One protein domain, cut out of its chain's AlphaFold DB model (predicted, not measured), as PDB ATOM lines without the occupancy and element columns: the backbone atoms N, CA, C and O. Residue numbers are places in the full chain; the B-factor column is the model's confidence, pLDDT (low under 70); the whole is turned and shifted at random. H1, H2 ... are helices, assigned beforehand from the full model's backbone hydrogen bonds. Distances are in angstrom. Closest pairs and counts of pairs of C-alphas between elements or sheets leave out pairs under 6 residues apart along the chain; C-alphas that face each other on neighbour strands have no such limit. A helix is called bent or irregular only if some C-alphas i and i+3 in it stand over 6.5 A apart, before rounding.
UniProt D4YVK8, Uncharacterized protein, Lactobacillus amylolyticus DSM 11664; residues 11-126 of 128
ATOM      1  N   LYS A  11     130.438 175.047 187.928       86.56
ATOM      2  CA  LYS A  11     131.594 175.915 187.658       86.56
ATOM      3  C   LYS A  11     131.831 176.958 188.751       86.56
ATOM      4  O   LYS A  11     132.981 177.257 189.053       86.56
ATOM      5  N   ALA A  12     130.766 177.513 189.328       85.69
ATOM      6  CA  ALA A  12     130.863 178.494 190.404       85.69
ATOM      7  C   ALA A  12     131.362 177.839 191.699       85.69
ATOM      8  O   ALA A  12     132.245 178.388 192.351       85.69
ATOM      9  N   VAL A  13     130.869 176.636 192.015       87.69
ATOM     10  CA  VAL A  13     131.343 175.847 193.164       87.69
ATOM     11  C   VAL A  13     132.831 175.528 193.021       87.69
ATOM     12  O   VAL A  13     133.600 175.782 193.943       87.69
ATOM     13  N   ILE A  14     133.250 175.040 191.849       90.19
ATOM     14  CA  ILE A  14     134.661 174.741 191.570       90.19
ATOM     15  C   ILE A  14     135.520 176.003 191.707       90.19
ATOM     16  O   ILE A  14     136.598 175.942 192.285       90.19
ATOM     17  N   LEU A  15     135.048 177.154 191.218       90.25
ATOM     18  CA  LEU A  15     135.796 178.408 191.308       90.25
ATOM     19  C   LEU A  15     135.975 178.876 192.759       90.25
ATOM     20  O   LEU A  15     137.086 179.236 193.134       90.25
ATOM     21  N   VAL A  16     134.919 178.827 193.582       90.12
ATOM     22  CA  VAL A  16     135.004 179.150 195.019       90.12
ATOM     23  C   VAL A  16     135.948 178.185 195.733       90.12
ATOM     24  O   VAL A  16     136.783 178.623 196.519       90.12
ATOM     25  N   ALA A  17     135.873 176.889 195.418       91.25
ATOM     26  CA  ALA A  17     136.761 175.890 195.999       91.25
ATOM     27  C   ALA A  17     138.231 176.123 195.625       91.25
ATOM     28  O   ALA A  17     139.097 176.062 196.490       91.25
ATOM     29  N   LEU A  18     138.519 176.450 194.361       92.25
ATOM     30  CA  LEU A  18     139.873 176.787 193.917       92.25
ATOM     31  C   LEU A  18     140.402 178.043 194.614       92.25
ATOM     32  O   LEU A  18     141.548 178.044 195.054       92.25
ATOM     33  N   ILE A  19     139.575 179.086 194.750       91.56
ATOM     34  CA  ILE A  19     139.946 180.305 195.485       91.56
ATOM     35  C   ILE A  19     140.263 179.965 196.943       91.56
ATOM     36  O   ILE A  19     141.311 180.376 197.431       91.56
ATOM     37  N   GLY A  20     139.408 179.180 197.606       91.06
ATOM     38  CA  GLY A  20     139.623 178.736 198.982       91.06
ATOM     39  C   GLY A  20     140.930 177.960 199.139       91.06
ATOM     40  O   GLY A  20     141.745 178.299 199.985       91.06
ATOM     41  N   ILE A  21     141.197 176.981 198.268       91.62
ATOM     42  CA  ILE A  21     142.433 176.185 198.321       91.62
ATOM     43  C   ILE A  21     143.674 177.054 198.100       91.62
ATOM     44  O   ILE A  21     144.623 176.973 198.877       91.62
ATOM     45  N   ILE A  22     143.669 177.894 197.062       91.94
ATOM     46  CA  ILE A  22     144.794 178.789 196.766       91.94
ATOM     47  C   ILE A  22     145.035 179.724 197.953       91.94
ATOM     48  O   ILE A  22     146.178 179.889 198.373       91.94
ATOM     49  N   MET A  23     143.970 180.286 198.529       90.94
ATOM     50  CA  MET A  23     144.095 181.176 199.675       90.94
ATOM     51  C   MET A  23     144.557 180.474 200.942       90.94
ATOM     52  O   MET A  23     145.446 180.999 201.596       90.94
ATOM     53  N   GLY A  24     144.079 179.269 201.247       86.50
ATOM     54  CA  GLY A  24     144.559 178.509 202.406       86.50
ATOM     55  C   GLY A  24     146.059 178.197 202.337       86.50
ATOM     56  O   GLY A  24     146.777 178.293 203.336       86.50
ATOM     57  N   VAL A  25     146.579 177.906 201.139       88.06
ATOM     58  CA  VAL A  25     148.027 177.745 200.913       88.06
ATOM     59  C   VAL A  25     148.767 179.073 201.114       88.06
ATOM     60  O   VAL A  25     149.811 179.097 201.768       88.06
ATOM     61  N   VAL A  26     148.232 180.184 200.595       87.88
ATOM     62  CA  VAL A  26     148.812 181.528 200.772       87.88
ATOM     63  C   VAL A  26     148.802 181.959 202.242       87.88
ATOM     64  O   VAL A  26     149.797 182.509 202.712       87.88
ATOM     65  N   TYR A  27     147.738 181.665 202.986       85.25
ATOM     66  CA  TYR A  27     147.638 181.953 204.416       85.25
ATOM     67  C   TYR A  27     148.715 181.191 205.188       85.25
ATOM     68  O   TYR A  27     149.435 181.768 206.002       85.25
ATOM     69  N   THR A  28     148.920 179.918 204.844       81.50
ATOM     70  CA  THR A  28     149.858 179.057 205.569       81.50
ATOM     71  C   THR A  28     151.321 179.349 205.248       81.50
ATOM     72  O   THR A  28     152.142 179.472 206.152       81.50
ATOM     73  N   TYR A  29     151.680 179.467 203.970       79.94
ATOM     74  CA  TYR A  29     153.081 179.650 203.582       79.94
ATOM     75  C   TYR A  29     153.481 181.115 203.454       79.94
ATOM     76  O   TYR A  29     154.616 181.456 203.774       79.94
ATOM     77  N   GLY A  30     152.565 181.979 203.023       81.31
ATOM     78  CA  GLY A  30     152.804 183.412 202.894       81.31
ATOM     79  C   GLY A  30     152.584 184.139 204.215       81.31
ATOM     80  O   GLY A  30     153.531 184.669 204.796       81.31
ATOM     81  N   PHE A  31     151.340 184.170 204.697       80.94
ATOM     82  CA  PHE A  31     150.954 185.076 205.784       80.94
ATOM     83  C   PHE A  31     151.428 184.617 207.155       80.94
ATOM     84  O   PHE A  31     152.014 185.435 207.853       80.94
ATOM     85  N   ASN A  32     151.302 183.335 207.512       81.25
ATOM     86  CA  ASN A  32     151.812 182.827 208.791       81.25
ATOM     87  C   ASN A  32     153.332 183.033 208.932       81.25
ATOM     88  O   ASN A  32     153.801 183.480 209.979       81.25
ATOM     89  N   ASN A  33     154.117 182.777 207.878       79.44
ATOM     90  CA  ASN A  33     155.563 183.031 207.913       79.44
ATOM     91  C   ASN A  33     155.878 184.526 208.018       79.44
ATOM     92  O   ASN A  33     156.688 184.925 208.856       79.44
ATOM     93  N   LEU A  34     155.231 185.356 207.195       80.00
ATOM     94  CA  LEU A  34     155.460 186.799 207.197       80.00
ATOM     95  C   LEU A  34     155.052 187.435 208.534       80.00
ATOM     96  O   LEU A  34     155.771 188.287 209.052       80.00
ATOM     97  N   TYR A  35     153.942 186.984 209.113       80.25
ATOM     98  CA  TYR A  35     153.441 187.397 210.418       80.25
ATOM     99  C   TYR A  35     154.420 187.032 211.540       80.25
ATOM    100  O   TYR A  35     154.819 187.899 212.313       80.25
ATOM    101  N   ASN A  36     154.886 185.782 211.594       79.38
ATOM    102  CA  ASN A  36     155.814 185.348 212.638       79.38
ATOM    103  C   ASN A  36     157.178 186.051 212.541       79.38
ATOM    104  O   ASN A  36     157.723 186.480 213.560       79.38
ATOM    105  N   LEU A  37     157.707 186.239 211.327       80.62
ATOM    106  CA  LEU A  37     158.960 186.969 211.094       80.62
ATOM    107  C   LEU A  37     158.850 188.448 211.479       80.62
ATOM    108  O   LEU A  37     159.724 188.979 212.166       80.62
ATOM    109  N   SER A  38     157.776 189.117 211.057       77.94
ATOM    110  CA  SER A  38     157.558 190.533 211.370       77.94
ATOM    111  C   SER A  38     157.302 190.750 212.862       77.94
ATOM    112  O   SER A  38     157.909 191.637 213.463       77.94
ATOM    113  N   LYS A  39     156.501 189.895 213.505       76.69
ATOM    114  CA  LYS A  39     156.261 189.956 214.953       76.69
ATOM    115  C   LYS A  39     157.549 189.753 215.754       76.69
ATOM    116  O   LYS A  39     157.801 190.518 216.683       76.69
ATOM    117  N   LEU A  40     158.403 188.806 215.359       78.12
ATOM    118  CA  LEU A  40     159.708 188.589 215.992       78.12
ATOM    119  C   LEU A  40     160.643 189.802 215.841       78.12
ATOM    120  O   LEU A  40     161.330 190.165 216.793       78.12
ATOM    121  N   ALA A  41     160.640 190.460 214.680       76.50
ATOM    122  CA  ALA A  41     161.455 191.651 214.439       76.50
ATOM    123  C   ALA A  41     160.992 192.878 215.249       76.50
ATOM    124  O   ALA A  41     161.813 193.714 215.623       76.50
ATOM    125  N   LEU A  42     159.690 192.988 215.534       70.62
ATOM    126  CA  LEU A  42     159.093 194.117 216.261       70.62
ATOM    127  C   LEU A  42     158.940 193.886 217.772       70.62
ATOM    128  O   LEU A  42     158.674 194.844 218.501       70.62
ATOM    129  N   LEU A  43     159.186 192.669 218.267       70.06
ATOM    130  CA  LEU A  43     159.240 192.351 219.700       70.06
ATOM    131  C   LEU A  43     160.099 193.338 220.529       70.06
ATOM    132  O   LEU A  43     159.623 193.776 221.576       70.06
ATOM    133  N   PRO A  44     161.298 193.768 220.078       71.38
ATOM    134  CA  PRO A  44     162.147 194.704 220.827       71.38
ATOM    135  C   PRO A  44     161.570 196.122 220.947       71.38
ATOM    136  O   PRO A  44     162.010 196.901 221.784       71.38
ATOM    137  N   THR A  45     160.606 196.470 220.092       72.00
ATOM    138  CA  THR A  45     160.043 197.825 219.982       72.00
ATOM    139  C   THR A  45     158.695 197.981 220.690       72.00
ATOM    140  O   THR A  45     158.168 199.084 220.764       72.00
ATOM    141  N   GLY A  46     158.112 196.885 221.195       70.62
ATOM    142  CA  GLY A  46     156.806 196.888 221.865       70.62
ATOM    143  C   GLY A  46     155.592 197.008 220.930       70.62
ATOM    144  O   GLY A  46     154.461 196.900 221.392       70.62
ATOM    145  N   TYR A  47     155.793 197.153 219.614       71.19
ATOM    146  CA  TYR A  47     154.717 197.264 218.614       71.19
ATOM    147  C   TYR A  47     154.152 195.917 218.132       71.19
ATOM    148  O   TYR A  47     153.396 195.874 217.162       71.19
ATOM    149  N   ALA A  48     154.472 194.811 218.806       67.88
ATOM    150  CA  ALA A  48     153.951 193.486 218.467       67.88
ATOM    151  C   ALA A  48     152.407 193.424 218.322       67.88
ATOM    152  O   ALA A  48     151.950 192.794 217.368       67.88
ATOM    153  N   PRO A  49     151.589 194.114 219.151       74.06
ATOM    154  CA  PRO A  49     150.128 194.101 218.996       74.06
ATOM    155  C   PRO A  49     149.624 194.803 217.725       74.06
ATOM    156  O   PRO A  49     148.557 194.475 217.217       74.06
ATOM    157  N   VAL A  50     150.384 195.761 217.183       76.38
ATOM    158  CA  VAL A  50     150.005 196.474 215.950       76.38
ATOM    159  C   VAL A  50     150.100 195.542 214.741       76.38
ATOM    160  O   VAL A  50     149.282 195.630 213.827       76.38
ATOM    161  N   MET A  51     151.056 194.610 214.752       74.31
ATOM    162  CA  MET A  51     151.175 193.601 213.699       74.31
ATOM    163  C   MET A  51     149.975 192.655 213.697       74.31
ATOM    164  O   MET A  51     149.461 192.350 212.628       74.31
ATOM    165  N   ASP A  52     149.461 192.276 214.866       74.88
ATOM    166  CA  ASP A  52     148.254 191.443 214.967       74.88
ATOM    167  C   ASP A  52     147.061 192.117 214.272       74.88
ATOM    168  O   ASP A  52     146.350 191.485 213.492       74.88
ATOM    169  N   MET A  53     146.900 193.431 214.458       76.44
ATOM    170  CA  MET A  53     145.826 194.193 213.816       76.44
ATOM    171  C   MET A  53     146.006 194.303 212.298       76.44
ATOM    172  O   MET A  53     145.050 194.087 211.558       76.44
ATOM    173  N   ILE A  54     147.211 194.616 211.814       78.19
ATOM    174  CA  ILE A  54     147.461 194.805 210.375       78.19
ATOM    175  C   ILE A  54     147.352 193.479 209.621       78.19
ATOM    176  O   ILE A  54     146.699 193.407 208.579       78.19
ATOM    177  N   PHE A  55     147.982 192.429 210.146       79.31
ATOM    178  CA  PHE A  55     148.019 191.133 209.485       79.31
ATOM    179  C   PHE A  55     146.675 190.419 209.544       79.31
ATOM    180  O   PHE A  55     146.364 189.718 208.587       79.31
ATOM    181  N   SER A  56     145.848 190.655 210.577       77.69
ATOM    182  CA  SER A  56     144.495 190.085 210.644       77.69
ATOM    183  C   SER A  56     143.718 190.308 209.343       77.69
ATOM    184  O   SER A  56     143.125 189.365 208.835       77.69
ATOM    185  N   GLY A  57     143.841 191.496 208.730       81.12
ATOM    186  CA  GLY A  57     143.229 191.867 207.449       81.12
ATOM    187  C   GLY A  57     143.531 190.916 206.283       81.12
ATOM    188  O   GLY A  57     142.714 190.772 205.374       81.12
ATOM    189  N   LEU A  58     144.683 190.245 206.305       83.19
ATOM    190  CA  LEU A  58     145.111 189.344 205.238       83.19
ATOM    191  C   LEU A  58     144.321 188.029 205.226       83.19
ATOM    192  O   LEU A  58     144.066 187.496 204.147       83.19
ATOM    193  N   TRP A  59     143.873 187.557 206.394       82.12
ATOM    194  CA  TRP A  59     143.011 186.375 206.523       82.12
ATOM    195  C   TRP A  59     141.548 186.642 206.148       82.12
ATOM    196  O   TRP A  59     140.754 185.719 206.129       82.12
ATOM    197  N   PHE A  60     141.182 187.877 205.789       84.44
ATOM    198  CA  PHE A  60     139.836 188.204 205.299       84.44
ATOM    199  C   PHE A  60     139.749 188.263 203.772       84.44
ATOM    200  O   PHE A  60     138.745 188.741 203.246       84.44
ATOM    201  N   MET A  61     140.801 187.889 203.038       86.12
ATOM    202  CA  MET A  61     140.879 188.135 201.594       86.12
ATOM    203  C   MET A  61     140.177 187.075 200.740       86.12
ATOM    204  O   MET A  61     139.767 187.387 199.616       86.12
ATOM    205  N   ALA A  62     139.994 185.848 201.233       87.81
ATOM    206  CA  ALA A  62     139.344 184.792 200.461       87.81
ATOM    207  C   ALA A  62     137.856 185.094 200.221       87.81
ATOM    208  O   ALA A  62     137.378 184.953 199.092       87.81
ATOM    209  N   ALA A  63     137.140 185.596 201.229       86.44
ATOM    210  CA  ALA A  63     135.732 185.970 201.135       86.44
ATOM    211  C   ALA A  63     135.426 187.032 200.054       86.44
ATOM    212  O   ALA A  63     134.583 186.764 199.193       86.44
ATOM    213  N   PRO A  64     136.063 188.223 200.016       87.38
ATOM    214  CA  PRO A  64     135.804 189.228 198.989       87.38
ATOM    215  C   PRO A  64     136.195 188.751 197.594       87.38
ATOM    216  O   PRO A  64     135.509 189.094 196.632       87.38
ATOM    217  N   LEU A  65     137.235 187.922 197.458       87.19
ATOM    218  CA  LEU A  65     137.590 187.339 196.164       87.19
ATOM    219  C   LEU A  65     136.555 186.314 195.697       87.19
ATOM    220  O   LEU A  65     136.107 186.389 194.551       87.19
ATOM    221  N   ALA A  66     136.103 185.421 196.578       87.00
ATOM    222  CA  ALA A  66     135.030 184.481 196.267       87.00
ATOM    223  C   ALA A  66     133.733 185.213 195.879       87.00
ATOM    224  O   ALA A  66     133.131 184.879 194.857       87.00
ATOM    225  N   MET A  67     133.361 186.274 196.606       86.00
ATOM    226  CA  MET A  67     132.194 187.113 196.294       86.00
ATOM    227  C   MET A  67     132.353 187.919 194.996       86.00
ATOM    228  O   MET A  67     131.377 188.135 194.276       86.00
ATOM    229  N   TYR A  68     133.568 188.368 194.668       85.56
ATOM    230  CA  TYR A  68     133.839 189.108 193.433       85.56
ATOM    231  C   TYR A  68     133.646 188.230 192.191       85.56
ATOM    232  O   TYR A  68     133.021 188.650 191.211       85.56
ATOM    233  N   PHE A  69     134.166 187.000 192.237       83.31
ATOM    234  CA  PHE A  69     134.064 186.050 191.132       83.31
ATOM    235  C   PHE A  69     132.694 185.363 191.060       83.31
ATOM    236  O   PHE A  69     132.167 185.151 189.964       83.31
ATOM    237  N   VAL A  70     132.097 185.054 192.213       84.50
ATOM    238  CA  VAL A  70     130.792 184.400 192.347       84.50
ATOM    239  C   VAL A  70     129.905 185.274 193.242       84.50
ATOM    240  O   VAL A  70     129.836 185.039 194.439       84.50
ATOM    241  N   PRO A  71     129.184 186.271 192.696       80.62
ATOM    242  CA  PRO A  71     128.396 187.229 193.483       80.62
ATOM    243  C   PRO A  71     127.054 186.641 193.962       80.62
ATOM    244  O   PRO A  71     125.984 187.216 193.733       80.62
ATOM    245  N   THR A  72     127.117 185.478 194.611       79.12
ATOM    246  CA  THR A  72     125.984 184.674 195.093       79.12
ATOM    247  C   THR A  72     126.063 184.549 196.612       79.12
ATOM    248  O   THR A  72     127.165 184.478 197.160       79.12
ATOM    249  N   ALA A  73     124.918 184.520 197.295       80.12
ATOM    250  CA  ALA A  73     124.888 184.269 198.735       80.12
ATOM    251  C   ALA A  73     125.493 182.883 199.036       80.12
ATOM    252  O   ALA A  73     125.211 181.907 198.337       80.12
ATOM    253  N   GLY A  74     126.364 182.832 200.033       82.31
ATOM    254  CA  GLY A  74     127.166 181.714 200.510       82.31
ATOM    255  C   GLY A  74     128.589 181.691 199.952       82.31
ATOM    256  O   GLY A  74     129.440 180.998 200.496       82.31
ATOM    257  N   SER A  75     128.877 182.422 198.869       86.00
ATOM    258  CA  SER A  75     130.178 182.342 198.184       86.00
ATOM    259  C   SER A  75     131.349 182.806 199.052       86.00
ATOM    260  O   SER A  75     132.371 182.125 199.099       86.00
ATOM    261  N   GLY A  76     131.188 183.933 199.752       87.31
ATOM    262  CA  GLY A  76     132.209 184.499 200.631       87.31
ATOM    263  C   GLY A  76     132.471 183.608 201.834       87.31
ATOM    264  O   GLY A  76     133.619 183.250 202.091       87.31
ATOM    265  N   THR A  77     131.400 183.178 202.507       90.12
ATOM    266  CA  THR A  77     131.504 182.288 203.668       90.12
ATOM    267  C   THR A  77     132.148 180.954 203.302       90.12
ATOM    268  O   THR A  77     133.085 180.526 203.964       90.12
ATOM    269  N   ILE A  78     131.703 180.307 202.219       90.19
ATOM    270  CA  ILE A  78     132.259 179.016 201.786       90.19
ATOM    271  C   ILE A  78     133.720 179.167 201.352       90.19
ATOM    272  O   ILE A  78     134.534 178.307 201.673       90.19
ATOM    273  N   GLY A  79     134.069 180.248 200.648       91.25
ATOM    274  CA  GLY A  79     135.446 180.511 200.228       91.25
ATOM    275  C   GLY A  79     136.409 180.644 201.410       91.25
ATOM    276  O   GLY A  79     137.460 180.006 201.407       91.25
ATOM    277  N   GLU A  80     136.027 181.412 202.433       92.81
ATOM    278  CA  GLU A  80     136.841 181.622 203.640       92.81
ATOM    279  C   GLU A  80     136.931 180.362 204.507       92.81
ATOM    280  O   GLU A  80     138.008 179.996 204.965       92.81
ATOM    281  N   VAL A  81     135.821 179.633 204.670       93.00
ATOM    282  CA  VAL A  81     135.807 178.362 205.410       93.00
ATOM    283  C   VAL A  81     136.679 177.312 204.723       93.00
ATOM    284  O   VAL A  81     137.394 176.568 205.384       93.00
ATOM    285  N   LEU A  82     136.655 177.236 203.390       91.69
ATOM    286  CA  LEU A  82     137.539 176.325 202.664       91.69
ATOM    287  C   LEU A  82     139.007 176.738 202.798       91.69
ATOM    288  O   LEU A  82     139.856 175.864 202.966       91.69
ATOM    289  N   ALA A  83     139.305 178.039 202.765       90.25
ATOM    290  CA  ALA A  83     140.658 178.539 202.990       90.25
ATOM    291  C   ALA A  83     141.174 178.180 204.387       90.25
ATOM    292  O   ALA A  83     142.271 177.635 204.510       90.25
ATOM    293  N   SER A  84     140.362 178.383 205.425       90.62
ATOM    294  CA  SER A  84     140.740 178.064 206.802       90.62
ATOM    295  C   SER A  84     140.830 176.560 207.078       90.62
ATOM    296  O   SER A  84     141.694 176.127 207.839       90.62
ATOM    297  N   ILE A  85     140.002 175.733 206.427       91.00
ATOM    298  CA  ILE A  85     140.136 174.266 206.471       91.00
ATOM    299  C   ILE A  85     141.461 173.830 205.849       91.00
ATOM    300  O   ILE A  85     142.135 172.961 206.398       91.00
ATOM    301  N   VAL A  86     141.842 174.416 204.712       89.69
ATOM    302  CA  VAL A  86     143.114 174.103 204.051       89.69
ATOM    303  C   VAL A  86     144.290 174.547 204.917       89.69
ATOM    304  O   VAL A  86     145.228 173.774 205.087       89.69
ATOM    305  N   GLU A  87     144.217 175.723 205.539       87.88
ATOM    306  CA  GLU A  87     145.223 176.176 206.502       87.88
ATOM    307  C   GLU A  87     145.352 175.228 207.703       87.88
ATOM    308  O   GLU A  87     146.458 174.810 208.056       87.88
ATOM    309  N   MET A  88     144.227 174.806 208.284       88.88
ATOM    310  CA  MET A  88     144.219 173.809 209.355       88.88
ATOM    311  C   MET A  88     144.836 172.482 208.894       88.88
ATOM    312  O   MET A  88     145.640 171.898 209.619       88.88
ATOM    313  N   ALA A  89     144.479 172.002 207.700       87.19
ATOM    314  CA  ALA A  89     144.943 170.722 207.168       87.19
ATOM    315  C   ALA A  89     146.451 170.707 206.873       87.19
ATOM    316  O   ALA A  89     147.091 169.670 207.039       87.19
ATOM    317  N   ILE A  90     147.024 171.843 206.463       84.31
ATOM    318  CA  ILE A  90     148.476 171.991 206.264       84.31
ATOM    319  C   ILE A  90     149.215 172.052 207.616       84.31
ATOM    320  O   ILE A  90     150.410 171.766 207.678       84.31
ATOM    321  N   GLY A  91     148.509 172.355 208.708       77.75
ATOM    322  CA  GLY A  91     149.079 172.457 210.051       77.75
ATOM    323  C   GLY A  91     149.397 173.894 210.457       77.75
ATOM    324  O   GLY A  91     150.429 174.141 211.080       77.75
ATOM    325  N   GLY A  92     148.533 174.846 210.090       72.50
ATOM    326  CA  GLY A  92     148.620 176.234 210.539       72.50
ATOM    327  C   GLY A  92     148.697 176.361 212.067       72.50
ATOM    328  O   GLY A  92     148.192 175.521 212.812       72.50
ATOM    329  N   GLN A  93     149.319 177.445 212.533       71.56
ATOM    330  CA  GLN A  93     149.658 177.689 213.943       71.56
ATOM    331  C   GLN A  93     148.461 177.606 214.910       71.56
ATOM    332  O   GLN A  93     148.640 177.290 216.085       71.56
ATOM    333  N   TRP A  94     147.251 177.871 214.415       76.81
ATOM    334  CA  TRP A  94     146.019 177.972 215.202       76.81
ATOM    335  C   TRP A  94     145.106 176.734 215.097       76.81
ATOM    336  O   TRP A  94     144.109 176.630 215.815       76.81
ATOM    337  N   GLY A  95     145.452 175.761 214.245       82.75
ATOM    338  CA  GLY A  95     144.753 174.478 214.130       82.75
ATOM    339  C   GLY A  95     143.241 174.605 213.892       82.75
ATOM    340  O   GLY A  95     142.794 175.198 212.913       82.75
ATOM    341  N   ALA A  96     142.427 174.016 214.773       84.88
ATOM    342  CA  ALA A  96     140.969 174.017 214.619       84.88
ATOM    343  C   ALA A  96     140.314 175.394 214.845       84.88
ATOM    344  O   ALA A  96     139.226 175.642 214.323       84.88
ATOM    345  N   LEU A  97     140.966 176.302 215.586       86.75
ATOM    346  CA  LEU A  97     140.430 177.645 215.842       86.75
ATOM    347  C   LEU A  97     140.344 178.469 214.557       86.75
ATOM    348  O   LEU A  97     139.343 179.146 214.342       86.75
ATOM    349  N   THR A  98     141.316 178.313 213.656       86.00
ATOM    350  CA  THR A  98     141.336 178.968 212.341       86.00
ATOM    351  C   THR A  98     140.074 178.684 211.524       86.00
ATOM    352  O   THR A  98     139.573 179.570 210.837       86.00
ATOM    353  N   VAL A  99     139.487 177.485 211.639       88.31
ATOM    354  CA  VAL A  99     138.239 177.142 210.932       88.31
ATOM    355  C   VAL A  99     137.041 177.895 211.503       88.31
ATOM    356  O   VAL A  99     136.218 178.416 210.749       88.31
ATOM    357  N   LEU A 100     136.949 177.971 212.833       88.94
ATOM    358  CA  LEU A 100     135.883 178.709 213.509       88.94
ATOM    359  C   LEU A 100     135.979 180.210 213.214       88.94
ATOM    360  O   LEU A 100     134.966 180.846 212.922       88.94
ATOM    361  N   GLU A 101     137.193 180.756 213.241       88.75
ATOM    362  CA  GLU A 101     137.456 182.142 212.866       88.75
ATOM    363  C   GLU A 101     137.079 182.389 211.405       88.75
ATOM    364  O   GLU A 101     136.263 183.266 211.143       88.75
ATOM    365  N   GLY A 102     137.543 181.559 210.468       88.50
ATOM    366  CA  GLY A 102     137.197 181.687 209.049       88.50
ATOM    367  C   GLY A 102     135.689 181.613 208.778       88.50
ATOM    368  O   GLY A 102     135.180 182.335 207.922       88.50
ATOM    369  N   LEU A 103     134.936 180.819 209.548       90.56
ATOM    370  CA  LEU A 103     133.473 180.787 209.464       90.56
ATOM    371  C   LEU A 103     132.843 182.118 209.888       90.56
ATOM    372  O   LEU A 103     132.009 182.665 209.164       90.56
ATOM    373  N   ILE A 104     133.236 182.642 211.052       90.75
ATOM    374  CA  ILE A 104     132.708 183.904 211.587       90.75
ATOM    375  C   ILE A 104     133.088 185.069 210.666       90.75
ATOM    376  O   ILE A 104     132.247 185.907 210.344       90.75
ATOM    377  N   GLN A 105     134.338 185.100 210.209       88.25
ATOM    378  CA  GLN A 105     134.876 186.129 209.324       88.25
ATOM    379  C   GLN A 105     134.214 186.086 207.943       88.25
ATOM    380  O   GLN A 105     133.787 187.121 207.428       88.25
ATOM    381  N   GLY A 106     134.056 184.890 207.371       87.88
ATOM    382  CA  GLY A 106     133.357 184.678 206.108       87.88
ATOM    383  C   GLY A 106     131.902 185.147 206.170       87.88
ATOM    384  O   GLY A 106     131.465 185.913 205.309       87.88
ATOM    385  N   ALA A 107     131.184 184.776 207.236       88.00
ATOM    386  CA  ALA A 107     129.807 185.209 207.459       88.00
ATOM    387  C   ALA A 107     129.698 186.733 207.655       88.00
ATOM    388  O   ALA A 107     128.823 187.371 207.067       88.00
ATOM    389  N   ALA A 108     130.603 187.339 208.430       87.25
ATOM    390  CA  ALA A 108     130.636 188.785 208.643       87.25
ATOM    391  C   ALA A 108     130.893 189.557 207.335       87.25
ATOM    392  O   ALA A 108     130.196 190.533 207.041       87.25
ATOM    393  N   ASN A 109     131.843 189.087 206.520       85.88
ATOM    394  CA  ASN A 109     132.144 189.661 205.208       85.88
ATOM    395  C   ASN A 109     130.943 189.583 204.264       85.88
ATOM    396  O   ASN A 109     130.641 190.538 203.542       85.88
ATOM    397  N   GLU A 110     130.232 188.462 204.286       83.62
ATOM    398  CA  GLU A 110     129.066 188.259 203.444       83.62
ATOM    399  C   GLU A 110     127.897 189.173 203.835       83.62
ATOM    400  O   GLU A 110     127.299 189.826 202.974       83.62
ATOM    401  N   ILE A 111     127.628 189.299 205.138       84.44
ATOM    402  CA  ILE A 111     126.635 190.235 205.674       84.44
ATOM    403  C   ILE A 111     126.965 191.664 205.221       84.44
ATOM    404  O   ILE A 111     126.101 192.342 204.662       84.44
ATOM    405  N   GLY A 112     128.222 192.101 205.370       79.38
ATOM    406  CA  GLY A 112     128.666 193.429 204.937       79.38
ATOM    407  C   GLY A 112     128.502 193.673 203.431       79.38
ATOM    408  O   GLY A 112     128.058 194.747 203.013       79.38
ATOM    409  N   PHE A 113     128.800 192.673 202.599       75.62
ATOM    410  CA  PHE A 113     128.703 192.786 201.144       75.62
ATOM    411  C   PHE A 113     127.250 192.867 200.647       75.62
ATOM    412  O   PHE A 113     126.920 193.721 199.815       75.62
ATOM    413  N   PHE A 114     126.355 192.020 201.165       69.56
ATOM    414  CA  PHE A 114     124.956 191.983 200.722       69.56
ATOM    415  C   PHE A 114     124.091 193.096 201.324       69.56
ATOM    416  O   PHE A 114     123.222 193.607 200.613       69.56
ATOM    417  N   LEU A 115     124.379 193.562 202.547       66.62
ATOM    418  CA  LEU A 115     123.803 194.807 203.081       66.62
ATOM    419  C   LEU A 115     124.089 195.992 202.153       66.62
ATOM    420  O   LEU A 115     123.209 196.798 201.869       66.62
ATOM    421  N   ARG A 116     125.307 196.091 201.612       57.22
ATOM    422  CA  ARG A 116     125.658 197.193 200.708       57.22
ATOM    423  C   ARG A 116     124.960 197.089 199.348       57.22
ATOM    424  O   ARG A 116     124.621 198.112 198.752       57.22
ATOM    425  N   LYS A 117     124.719 195.869 198.859       55.09
ATOM    426  CA  LYS A 117     124.021 195.631 197.587       55.09
ATOM    427  C   LYS A 117     122.550 196.067 197.648       55.09
ATOM    428  O   LYS A 117     122.079 196.668 196.683       55.09
ATOM    429  N   SER A 118     121.852 195.818 198.762       45.75
ATOM    430  CA  SER A 118     120.453 196.240 198.939       45.75
ATOM    431  C   SER A 118     120.322 197.761 199.050       45.75
ATOM    432  O   SER A 118     119.484 198.350 198.371       45.75
ATOM    433  N   VAL A 119     121.223 198.413 199.789       52.28
ATOM    434  CA  VAL A 119     121.249 199.876 199.941       52.28
ATOM    435  C   VAL A 119     121.412 200.585 198.589       52.28
ATOM    436  O   VAL A 119     120.644 201.491 198.273       52.28
ATOM    437  N   ILE A 120     122.343 200.141 197.736       47.25
ATOM    438  CA  ILE A 120     122.550 200.740 196.402       47.25
ATOM    439  C   ILE A 120     121.353 200.487 195.469       47.25
ATOM    440  O   ILE A 120     120.994 201.367 194.687       47.25
ATOM    441  N   SER A 121     120.710 199.317 195.545       49.19
ATOM    442  CA  SER A 121     119.501 199.057 194.750       49.19
ATOM    443  C   SER A 121     118.317 199.933 195.165       49.19
ATOM    444  O   SER A 121     117.556 200.363 194.303       49.19
ATOM    445  N   THR A 122     118.196 200.264 196.454       49.59
ATOM    446  CA  THR A 122     117.150 201.160 196.961       49.59
ATOM    447  C   THR A 122     117.348 202.599 196.483       49.59
ATOM    448  O   THR A 122     116.374 203.238 196.097       49.59
ATOM    449  N   PHE A 123     118.588 203.098 196.425       51.12
ATOM    450  CA  PHE A 123     118.857 204.453 195.921       51.12
ATOM    451  C   PHE A 123     118.611 204.596 194.416       51.12
ATOM    452  O   PHE A 123     118.102 205.623 193.977       51.12
ATOM    453  N   HIS A 124     118.903 203.565 193.620       53.44
ATOM    454  CA  HIS A 124     118.598 203.592 192.186       53.44
ATOM    455  C   HIS A 124     117.115 203.327 191.866       53.44
ATOM    456  O   HIS A 124     116.662 203.704 190.792       53.44
ATOM    457  N   GLY A 125     116.350 202.719 192.781       48.97
ATOM    458  CA  GLY A 125     114.901 202.514 192.643       48.97
ATOM    459  C   GLY A 125     114.032 203.708 193.064       48.97
ATOM    460  O   GLY A 125     112.824 203.659 192.879       48.97
ATOM    461  N   GLN A 126     114.623 204.765 193.633       46.12
ATOM    462  CA  GLN A 126     113.929 206.014 193.991       46.12
ATOM    463  C   GLN A 126     114.212 207.168 193.011       46.12
ATOM    464  O   GLN A 126     113.763 208.287 193.237       46.12
TER     465      GLN A 126
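Overview. This is residues 11 to 126 of the 128 residues of an uncharacterized protein of Lactobacillus amylolyticus DSM 11664 (UniProt D4YVK8). Two long helices, H1 and H5, stand on either side of a core made by H4 and the short H3; H2 folds back along the later part of H1 as a hairpin arm, and residues 115 to 126, mostly H5, stick out free. The printed part has 116 residues with five named helices, H1 to H5 in order, and no named strand: all helix, the packing mostly crossed. The whole is only just compact, close to loose, with a radius of gyration of the C-alphas of 16.0 A, and elongated, spanning 56 by 31 by 19 A.

Arrangement. H1, residues 11 to 45, has a kink of 31 degrees near residue 26. With residues 27 to 42 alone it touches H2, residues 48 to 60, in a helical hairpin at a shallow tilt of 7 degrees; the closest C-alphas, of Lys 39 and Ala 48, are 5.5 A apart. H4, residues 75 to 90, touches residues 16 to 28 of H1 at a steep tilt of 59 degrees, with the C-alphas of Gly 24 and Ala 83 closest at 3.9 A. H3, residues 62 to 69, forms a hairpin with H4, the C-alphas of Ala 63 and Gly 76 closest at 3.9 A. H4 and H5, residues 96 to 124, form another at a shallow tilt of 17 degrees, with the C-alphas of Thr 77 and Gly 106 closest at 3.9 A. H1 and H5 are apart. Every O i to N i+4 pair is within hydrogen-bond range in H3 and H4, against 27 of 31 in H1, 24 of 25 in H5 and 4 of 9 in H2, where 8 of 10 O i to N i+3 pairs are.

Along the chain. H1 begins at C-alpha 11, (131.594, 175.915, 187.658), and measures 48.3 A; it is irregular, C-alphas 41 and 44 being 7.1 A apart. H2 measures 20.0 A, H3 10.8 A and H4 22.5 A. H5 measures 43.3 A and ends at C-alpha 124, (118.598, 203.592, 192.186).

Size, cuts and confidence. The C-alphas farthest apart, of Pro 44 and Gln 126, are 56.3 A apart. The printed part has no cut, and the four links are tight. Residue 48 and residues 114 to 126 have pLDDT under 70.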